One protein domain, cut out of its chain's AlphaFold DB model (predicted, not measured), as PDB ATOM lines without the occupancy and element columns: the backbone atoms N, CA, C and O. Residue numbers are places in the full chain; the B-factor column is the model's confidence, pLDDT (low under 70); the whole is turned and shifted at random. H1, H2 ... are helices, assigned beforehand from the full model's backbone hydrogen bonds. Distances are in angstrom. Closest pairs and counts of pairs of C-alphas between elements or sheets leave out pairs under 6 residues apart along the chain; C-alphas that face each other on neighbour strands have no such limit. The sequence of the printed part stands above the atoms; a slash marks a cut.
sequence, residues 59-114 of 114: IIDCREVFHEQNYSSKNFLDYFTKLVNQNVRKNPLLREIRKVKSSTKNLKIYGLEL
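What this domain is: This is residues 59 to 114 of the 114 residues of an uncharacterized protein of Fervidobacterium thailandense (UniProt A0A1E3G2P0). Two helices, the long H2 and the shorter H3, follow each other end to end and make a wide-open V or L, with a corner at residue 91. At the far end of H2 the first printed residues, with the very short H1, lie to one side of it, and beyond H3 the last residues fold back into the mouth of the V. Residues 67 to 74, of which 73 and 74 belong to H2, and residues 102 to 108, of which 102 and 103 belong to H3, stick out near the two ends. The printed part has 56 residues with three named helices, in the order H1, H2, H3, and no named strand; its class is all helix, with 34 residues in the helices. It is extended, with a radius of gyration of the C-alphas of 15.8 A and spans of 48 by 18 by 10 A.

Where its parts are: The printed part begins at Ile 59, and H1 follows at residues 62 to 65, with C-alpha 62 at (12.220, -17.892, 31.909). H2, residues 73 to 90, is the longest helix and measures 25.8 A from its first to its last C-alpha; C-alpha 73 is at (1.959, -16.575, 23.781). H3, residues 92 to 103, measures 17.2 A and ends with C-alpha 103 at (30.625, -17.716, -4.781). Residues 104 to 114 hold no named helix.

How they stand to each other: H1 and H2 only just touch, with 3 pairs of C-alphas within 8 A. The closest C-alphas of the two are those of Val 65 and Phe 76, 6.3 A apart, and H2 touches H1 with residues 75 to 79 alone. H2 and H3 are close but not clearly touching, and their closest C-alphas are those of Val 88 and Leu 94, 7.6 A apart. Their lines are only just about perpendicular, at 72 degrees. H1 and H3 are apart. Every O i to N i+4 pair is within hydrogen-bond range in H2 and H3, while H1, with 4 residues, is too short for such a pair and has its 1 O i to N i+3 pair within range.

The domain as a whole: The two C-alphas farthest apart are those of Gln 69 and Thr 104, 48.0 A. Residues 67 to 74 and 102 to 108 stand free; the body without them has 41 residues and spans 41 by 18 by 7 A. The link from H1 to H2 is short, with 7 residues, and the link from H2 to H3 is tight, with 1 residue. The printed part has no cut and ends at Leu 114, the chain's last residue. The mean pLDDT of the printed part is 74.4; 23 residues of this predicted model are under 70, among them residues 67 to 70, 92 to 95, 101 to 105 and 107 to 114.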
ATOM      1  N   ILE A  59      18.984 -22.512  25.364       90.62
ATOM      2  CA  ILE A  59      18.706 -22.029  26.722       90.62
ATOM      3  C   ILE A  59      17.614 -20.964  26.653       90.62
ATOM      4  O   ILE A  59      17.769 -19.953  25.969       90.62
ATOM      5  N   ILE A  60      16.535 -21.182  27.401       91.12
ATOM      6  CA  ILE A  60      15.435 -20.232  27.570       91.12
ATOM      7  C   ILE A  60      15.525 -19.679  28.990       91.12
ATOM      8  O   ILE A  60      15.363 -20.423  29.960       91.12
ATOM      9  N   ASP A  61      15.787 -18.380  29.130       89.50
ATOM     10  CA  ASP A  61      15.732 -17.734  30.439       89.50
ATOM     11  C   ASP A  61      14.295 -17.324  30.749       89.50
ATOM     12  O   ASP A  61      13.821 -16.265  30.342       89.50
ATOM     13  N   CYS A  62      13.593 -18.169  31.502       86.81
ATOM     14  CA  CYS A  62      12.220 -17.892  31.909       86.81
ATOM     15  C   CYS A  62      12.088 -16.572  32.688       86.81
ATOM     16  O   CYS A  62      11.019 -15.974  32.683       86.81
ATOM     17  N   ARG A  63      13.156 -16.076  33.333       83.31
ATOM     18  CA  ARG A  63      13.100 -14.786  34.036       83.31
ATOM     19  C   ARG A  63      12.835 -13.641  33.070       83.31
ATOM     20  O   ARG A  63      12.074 -12.760  33.431       83.31
ATOM     21  N   GLU A  64      13.414 -13.683  31.872       80.50
ATOM     22  CA  GLU A  64      13.211 -12.676  30.823       80.50
ATOM     23  C   GLU A  64      11.795 -12.763  30.242       80.50
ATOM     24  O   GLU A  64      11.152 -11.749  30.008       80.50
ATOM     25  N   VAL A  65      11.285 -13.986  30.071       77.56
ATOM     26  CA  VAL A  65       9.942 -14.245  29.526       77.56
ATOM     27  C   VAL A  65       8.837 -13.740  30.459       77.56
ATOM     28  O   VAL A  65       7.825 -13.223  29.993       77.56
ATOM     29  N   PHE A  66       9.020 -13.891  31.772       74.56
ATOM     30  CA  PHE A  66       8.011 -13.545  32.779       74.56
ATOM     31  C   PHE A  66       8.235 -12.172  33.441       74.56
ATOM     32  O   PHE A  66       7.484 -11.815  34.346       74.56
ATOM     33  N   HIS A  67       9.251 -11.399  33.033       68.94
ATOM     34  CA  HIS A  67       9.518 -10.069  33.607       68.94
ATOM     35  C   HIS A  67       8.525  -8.996  33.130       68.94
ATOM     36  O   HIS A  67       8.347  -7.970  33.787       68.94
ATOM     37  N   GLU A  68       7.884  -9.209  31.981       59.84
ATOM     38  CA  GLU A  68       6.846  -8.321  31.470       59.84
ATOM     39  C   GLU A  68       5.499  -8.703  32.095       59.84
ATOM     40  O   GLU A  68       5.039  -9.834  31.954       59.84
ATOM     41  N   GLN A  69       4.825  -7.745  32.740       59.66
ATOM     42  CA  GLN A  69       3.479  -7.901  33.329       59.66
ATOM     43  C   GLN A  69       2.399  -8.355  32.313       59.66
ATOM     44  O   GLN A  69       1.264  -8.614  32.696       59.66
ATOM     45  N   ASN A  70       2.750  -8.472  31.027       61.56
ATOM     46  CA  ASN A  70       1.904  -8.915  29.924       61.56
ATOM     47  C   ASN A  70       2.482 -10.176  29.266       61.56
ATOM     48  O   ASN A  70       2.789 -10.181  28.071       61.56
ATOM     49  N   TYR A  71       2.639 -11.255  30.037       72.50
ATOM     50  CA  TYR A  71       2.957 -12.559  29.461       72.50
ATOM     51  C   TYR A  71       1.881 -12.945  28.437       72.50
ATOM     52  O   TYR A  71       0.706 -13.106  28.769       72.50
ATOM     53  N   SER A  72       2.292 -13.100  27.182       82.62
ATOM     54  CA  SER A  72       1.436 -13.590  26.108       82.62
ATOM     55  C   SER A  72       2.169 -14.657  25.306       82.62
ATOM     56  O   SER A  72       3.396 -14.628  25.174       82.62
ATOM     57  N   SER A  73       1.409 -15.576  24.704       84.44
ATOM     58  CA  SER A  73       1.959 -16.575  23.781       84.44
ATOM     59  C   SER A  73       2.739 -15.926  22.635       84.44
ATOM     60  O   SER A  73       3.709 -16.504  22.153       84.44
ATOM     61  N   LYS A  74       2.353 -14.708  22.228       86.31
ATOM     62  CA  LYS A  74       3.057 -13.933  21.206       86.31
ATOM     63  C   LYS A  74       4.443 -13.497  21.688       86.31
ATOM     64  O   LYS A  74       5.416 -13.762  20.994       86.31
ATOM     65  N   ASN A  75       4.551 -12.915  22.884       84.25
ATOM     66  CA  ASN A  75       5.838 -12.459  23.425       84.25
ATOM     67  C   ASN A  75       6.797 -13.641  23.628       84.25
ATOM     68  O   ASN A  75       7.979 -13.547  23.298       84.25
ATOM     69  N   PHE A  76       6.282 -14.783  24.104       87.25
ATOM     70  CA  PHE A  76       7.073 -16.010  24.184       87.25
ATOM     71  C   PHE A  76       7.537 -16.481  22.801       87.25
ATOM     72  O   PHE A  76       8.711 -16.808  22.642       87.25
ATOM     73  N   LEU A  77       6.653 -16.496  21.798       89.75
ATOM     74  CA  LEU A  77       6.999 -16.926  20.443       89.75
ATOM     75  C   LEU A  77       8.047 -16.009  19.798       89.75
ATOM     76  O   LEU A  77       8.984 -16.506  19.171       89.75
ATOM     77  N   ASP A  78       7.934 -14.697  19.992       87.88
ATOM     78  CA  ASP A  78       8.905 -13.711  19.506       87.88
ATOM     79  C   ASP A  78      10.275 -13.919  20.177       87.88
ATOM     80  O   ASP A  78      11.311 -13.964  19.504       87.88
ATOM     81  N   TYR A  79      10.292 -14.133  21.497       88.50
ATOM     82  CA  TYR A  79      11.511 -14.438  22.248       88.50
ATOM     83  C   TYR A  79      12.139 -15.772  21.824       88.50
ATOM     84  O   TYR A  79      13.340 -15.841  21.553       88.50
ATOM     85  N   PHE A  80      11.331 -16.822  21.701       90.50
ATOM     86  CA  PHE A  80      11.765 -18.135  21.246       90.50
ATOM     87  C   PHE A  80      12.366 -18.060  19.838       90.50
ATOM     88  O   PHE A  80      13.483 -18.527  19.613       90.50
ATOM     89  N   THR A  81      11.682 -17.386  18.910       90.56
ATOM     90  CA  THR A  81      12.155 -17.171  17.535       90.56
ATOM     91  C   THR A  81      13.492 -16.435  17.520       90.56
ATOM     92  O   THR A  81      14.421 -16.831  16.810       90.56
ATOM     93  N   LYS A  82      13.644 -15.399  18.353       88.75
ATOM     94  CA  LYS A  82      14.913 -14.682  18.522       88.75
ATOM     95  C   LYS A  82      16.032 -15.616  18.996       88.75
ATOM     96  O   LYS A  82      17.123 -15.572  18.422       88.75
ATOM     97  N   LEU A  83      15.786 -16.466  19.995       89.00
ATOM     98  CA  LEU A  83      16.786 -17.410  20.508       89.00
ATOM     99  C   LEU A  83      17.170 -18.480  19.476       89.00
ATOM    100  O   LEU A  83      18.357 -18.786  19.326       89.00
ATOM    101  N   VAL A  84      16.194 -19.026  18.745       88.50
ATOM    102  CA  VAL A  84      16.439 -19.988  17.660       88.50
ATOM    103  C   VAL A  84      17.304 -19.341  16.584       88.50
ATOM    104  O   VAL A  84      18.366 -19.869  16.264       88.50
ATOM    105  N   ASN A  85      16.937 -18.151  16.105       85.25
ATOM    106  CA  ASN A  85      17.704 -17.428  15.088       85.25
ATOM    107  C   ASN A  85      19.145 -17.132  15.532       85.25
ATOM    108  O   ASN A  85      20.077 -17.225  14.732       85.25
ATOM    109  N   GLN A  86      19.359 -16.802  16.808       84.00
ATOM    110  CA  GLN A  86      20.700 -16.585  17.354       84.00
ATOM    111  C   GLN A  86      21.536 -17.870  17.403       84.00
ATOM    112  O   GLN A  86      22.720 -17.824  17.073       84.00
ATOM    113  N   ASN A  87      20.947 -19.004  17.790       81.75
ATOM    114  CA  ASN A  87      21.649 -20.292  17.820       81.75
ATOM    115  C   ASN A  87      21.950 -20.811  16.414       81.75
ATOM    116  O   ASN A  87      23.077 -21.207  16.131       81.75
ATOM    117  N   VAL A  88      20.980 -20.706  15.507       78.19
ATOM    118  CA  VAL A  88      21.125 -21.026  14.083       78.19
ATOM    119  C   VAL A  88      22.292 -20.230  13.487       78.19
ATOM    120  O   VAL A  88      23.221 -20.825  12.951       78.19
ATOM    121  N   ARG A  89      22.353 -18.905  13.683       73.00
ATOM    122  CA  ARG A  89      23.463 -18.057  13.192       73.00
ATOM    123  C   ARG A  89      24.847 -18.426  13.742       73.00
ATOM    124  O   ARG A  89      25.841 -18.111  13.090       73.00
ATOM    125  N   LYS A  90      24.933 -19.065  14.912       71.50
ATOM    126  CA  LYS A  90      26.202 -19.556  15.479       71.50
ATOM    127  C   LYS A  90      26.666 -20.868  14.841       71.50
ATOM    128  O   LYS A  90      27.823 -21.235  15.028       71.50
ATOM    129  N   ASN A  91      25.808 -21.559  14.087       70.31
ATOM    130  CA  ASN A  91      26.143 -22.838  13.477       70.31
ATOM    131  C   ASN A  91      27.205 -22.659  12.366       70.31
ATOM    132  O   ASN A  91      26.952 -21.946  11.385       70.31
ATOM    133  N   PRO A  92      28.376 -23.321  12.471       67.31
ATOM    134  CA  PRO A  92      29.445 -23.234  11.476       67.31
ATOM    135  C   PRO A  92      28.994 -23.599  10.058       67.31
ATOM    136  O   PRO A  92      29.449 -22.984   9.095       67.31
ATOM    137  N   LEU A  93      28.048 -24.533   9.916       68.81
ATOM    138  CA  LEU A  93      27.535 -24.962   8.613       68.81
ATOM    139  C   LEU A  93      26.846 -23.822   7.864       68.81
ATOM    140  O   LEU A  93      27.048 -23.670   6.665       68.81
ATOM    141  N   LEU A  94      26.091 -22.962   8.551       69.25
ATOM    142  CA  LEU A  94      25.464 -21.808   7.899       69.25
ATOM    143  C   LEU A  94      26.489 -20.777   7.442       69.25
ATOM    144  O   LEU A  94      26.256 -20.075   6.457       69.25
ATOM    145  N   ARG A  95      27.632 -20.687   8.128       66.44
ATOM    146  CA  ARG A  95      28.747 -19.841   7.697       66.44
ATOM    147  C   ARG A  95      29.361 -20.375   6.403       66.44
ATOM    148  O   ARG A  95      29.598 -19.584   5.492       66.44
ATOM    149  N   GLU A  96      29.552 -21.686   6.295       70.31
ATOM    150  CA  GLU A  96      30.045 -22.321   5.066       70.31
ATOM    151  C   GLU A  96      29.030 -22.222   3.921       70.31
ATOM    152  O   GLU A  96      29.377 -21.798   2.820       70.31
ATOM    153  N   ILE A  97      27.747 -22.472   4.189       73.06
ATOM    154  CA  ILE A  97      26.682 -22.320   3.192       73.06
ATOM    155  C   ILE A  97      26.596 -20.864   2.689       73.06
ATOM    156  O   ILE A  97      26.417 -20.629   1.492       73.06
ATOM    157  N   ARG A  98      26.788 -19.864   3.565       69.88
ATOM    158  CA  ARG A  98      26.867 -18.446   3.162       69.88
ATOM    159  C   ARG A  98      28.067 -18.149   2.260       69.88
ATOM    160  O   ARG A  98      27.902 -17.402   1.297       69.88
ATOM    161  N   LYS A  99      29.242 -18.736   2.526       69.56
ATOM    162  CA  LYS A  99      30.420 -18.594   1.647       69.56
ATOM    163  C   LYS A  99      30.144 -19.163   0.255       69.56
ATOM    164  O   LYS A  99      30.412 -18.491  -0.740       69.56
ATOM    165  N   VAL A 100      29.535 -20.346   0.177       71.50
ATOM    166  CA  VAL A 100      29.156 -20.958  -1.108       71.50
ATOM    167  C   VAL A 100      28.145 -20.079  -1.848       71.50
ATOM    168  O   VAL A 100      28.363 -19.763  -3.015       71.50
ATOM    169  N   LYS A 101      27.113 -19.564  -1.159       68.00
ATOM    170  CA  LYS A 101      26.148 -18.613  -1.745       68.00
ATOM    171  C   LYS A 101      26.841 -17.372  -2.329       68.00
ATOM    172  O   LYS A 101      26.475 -16.941  -3.417       68.00
ATOM    173  N   SER A 102      27.861 -16.822  -1.660       63.28
ATOM    174  CA  SER A 102      28.617 -15.673  -2.192       63.28
ATOM    175  C   SER A 102      29.464 -15.996  -3.430       63.28
ATOM    176  O   SER A 102      29.697 -15.110  -4.248       63.28
ATOM    177  N   SER A 103      29.871 -17.258  -3.607       67.88
ATOM    178  CA  SER A 103      30.625 -17.716  -4.781       67.88
ATOM    179  C   SER A 103      29.742 -17.967  -6.009       67.88
ATOM    180  O   SER A 103      30.237 -17.954  -7.134       67.88
ATOM    181  N   THR A 104      28.440 -18.190  -5.823       67.25
ATOM    182  CA  THR A 104      27.483 -18.475  -6.902       67.25
ATOM    183  C   THR A 104      26.337 -17.469  -6.874       67.25
ATOM    184  O   THR A 104      25.356 -17.661  -6.156       67.25
ATOM    185  N   LYS A 105      26.426 -16.416  -7.702       60.47
ATOM    186  CA  LYS A 105      25.444 -15.310  -7.792       60.47
ATOM    187  C   LYS A 105      23.973 -15.742  -7.958       60.47
ATOM    188  O   LYS A 105      23.091 -14.955  -7.635       60.47
ATOM    189  N   ASN A 106      23.704 -16.966  -8.417       71.50
ATOM    190  CA  ASN A 106      22.355 -17.455  -8.728       71.50
ATOM    191  C   ASN A 106      21.775 -18.455  -7.710       71.50
ATOM    192  O   ASN A 106      20.682 -18.973  -7.931       71.50
ATOM    193  N   LEU A 107      22.464 -18.742  -6.602       66.56
ATOM    194  CA  LEU A 107      21.964 -19.709  -5.622       66.56
ATOM    195  C   LEU A 107      21.041 -19.023  -4.595       66.56
ATOM    196  O   LEU A 107      21.495 -18.318  -3.690       66.56
ATOM    197  N   LYS A 108      19.724 -19.226  -4.719       61.00
ATOM    198  CA  LYS A 108      18.736 -18.792  -3.717       61.00
ATOM    199  C   LYS A 108      18.509 -19.903  -2.698       61.00
ATOM    200  O   LYS A 108      17.911 -20.924  -3.015       61.00
ATOM    201  N   ILE A 109      18.974 -19.689  -1.467       64.94
ATOM    202  CA  ILE A 109      18.684 -20.581  -0.340       64.94
ATOM    203  C   ILE A 109      17.632 -19.913   0.538       64.94
ATOM    204  O   ILE A 109      17.927 -18.946   1.247       64.94
ATOM    205  N   TYR A 110      16.409 -20.429   0.460       56.56
ATOM    206  CA  TYR A 110      15.290 -19.998   1.289       56.56
ATOM    207  C   TYR A 110      15.560 -20.360   2.760       56.56
ATOM    208  O   TYR A 110      16.035 -21.453   3.057       56.56
ATOM    209  N   GLY A 111      15.316 -19.416   3.676       53.94
ATOM    210  CA  GLY A 111      15.610 -19.562   5.113       53.94
ATOM    211  C   GLY A 111      16.999 -19.079   5.563       53.94
ATOM    212  O   GLY A 111      17.282 -19.052   6.757       53.94
ATOM    213  N   LEU A 112      17.859 -18.649   4.633       58.09
ATOM    214  CA  LEU A 112      19.181 -18.054   4.914       58.09
ATOM    215  C   LEU A 112      19.239 -16.535   4.672       58.09
ATOM    216  O   LEU A 112      20.286 -15.907   4.852       58.09
ATOM    217  N   GLU A 113      18.109 -15.962   4.270       56.50
ATOM    218  CA  GLU A 113      17.849 -14.528   4.134       56.50
ATOM    219  C   GLU A 113      17.431 -13.973   5.506       56.50
ATOM    220  O   GLU A 113      16.275 -13.645   5.741       56.50
ATOM    221  N   LEU A 114      18.375 -13.971   6.452       43.34
ATOM    222  CA  LEU A 114      18.227 -13.427   7.808       43.34
ATOM    223  C   LEU A 114      19.354 -12.464   8.138       43.34
ATOM    224  O   LEU A 114      20.528 -12.835   7.884       43.34
TER     225      LEU A 114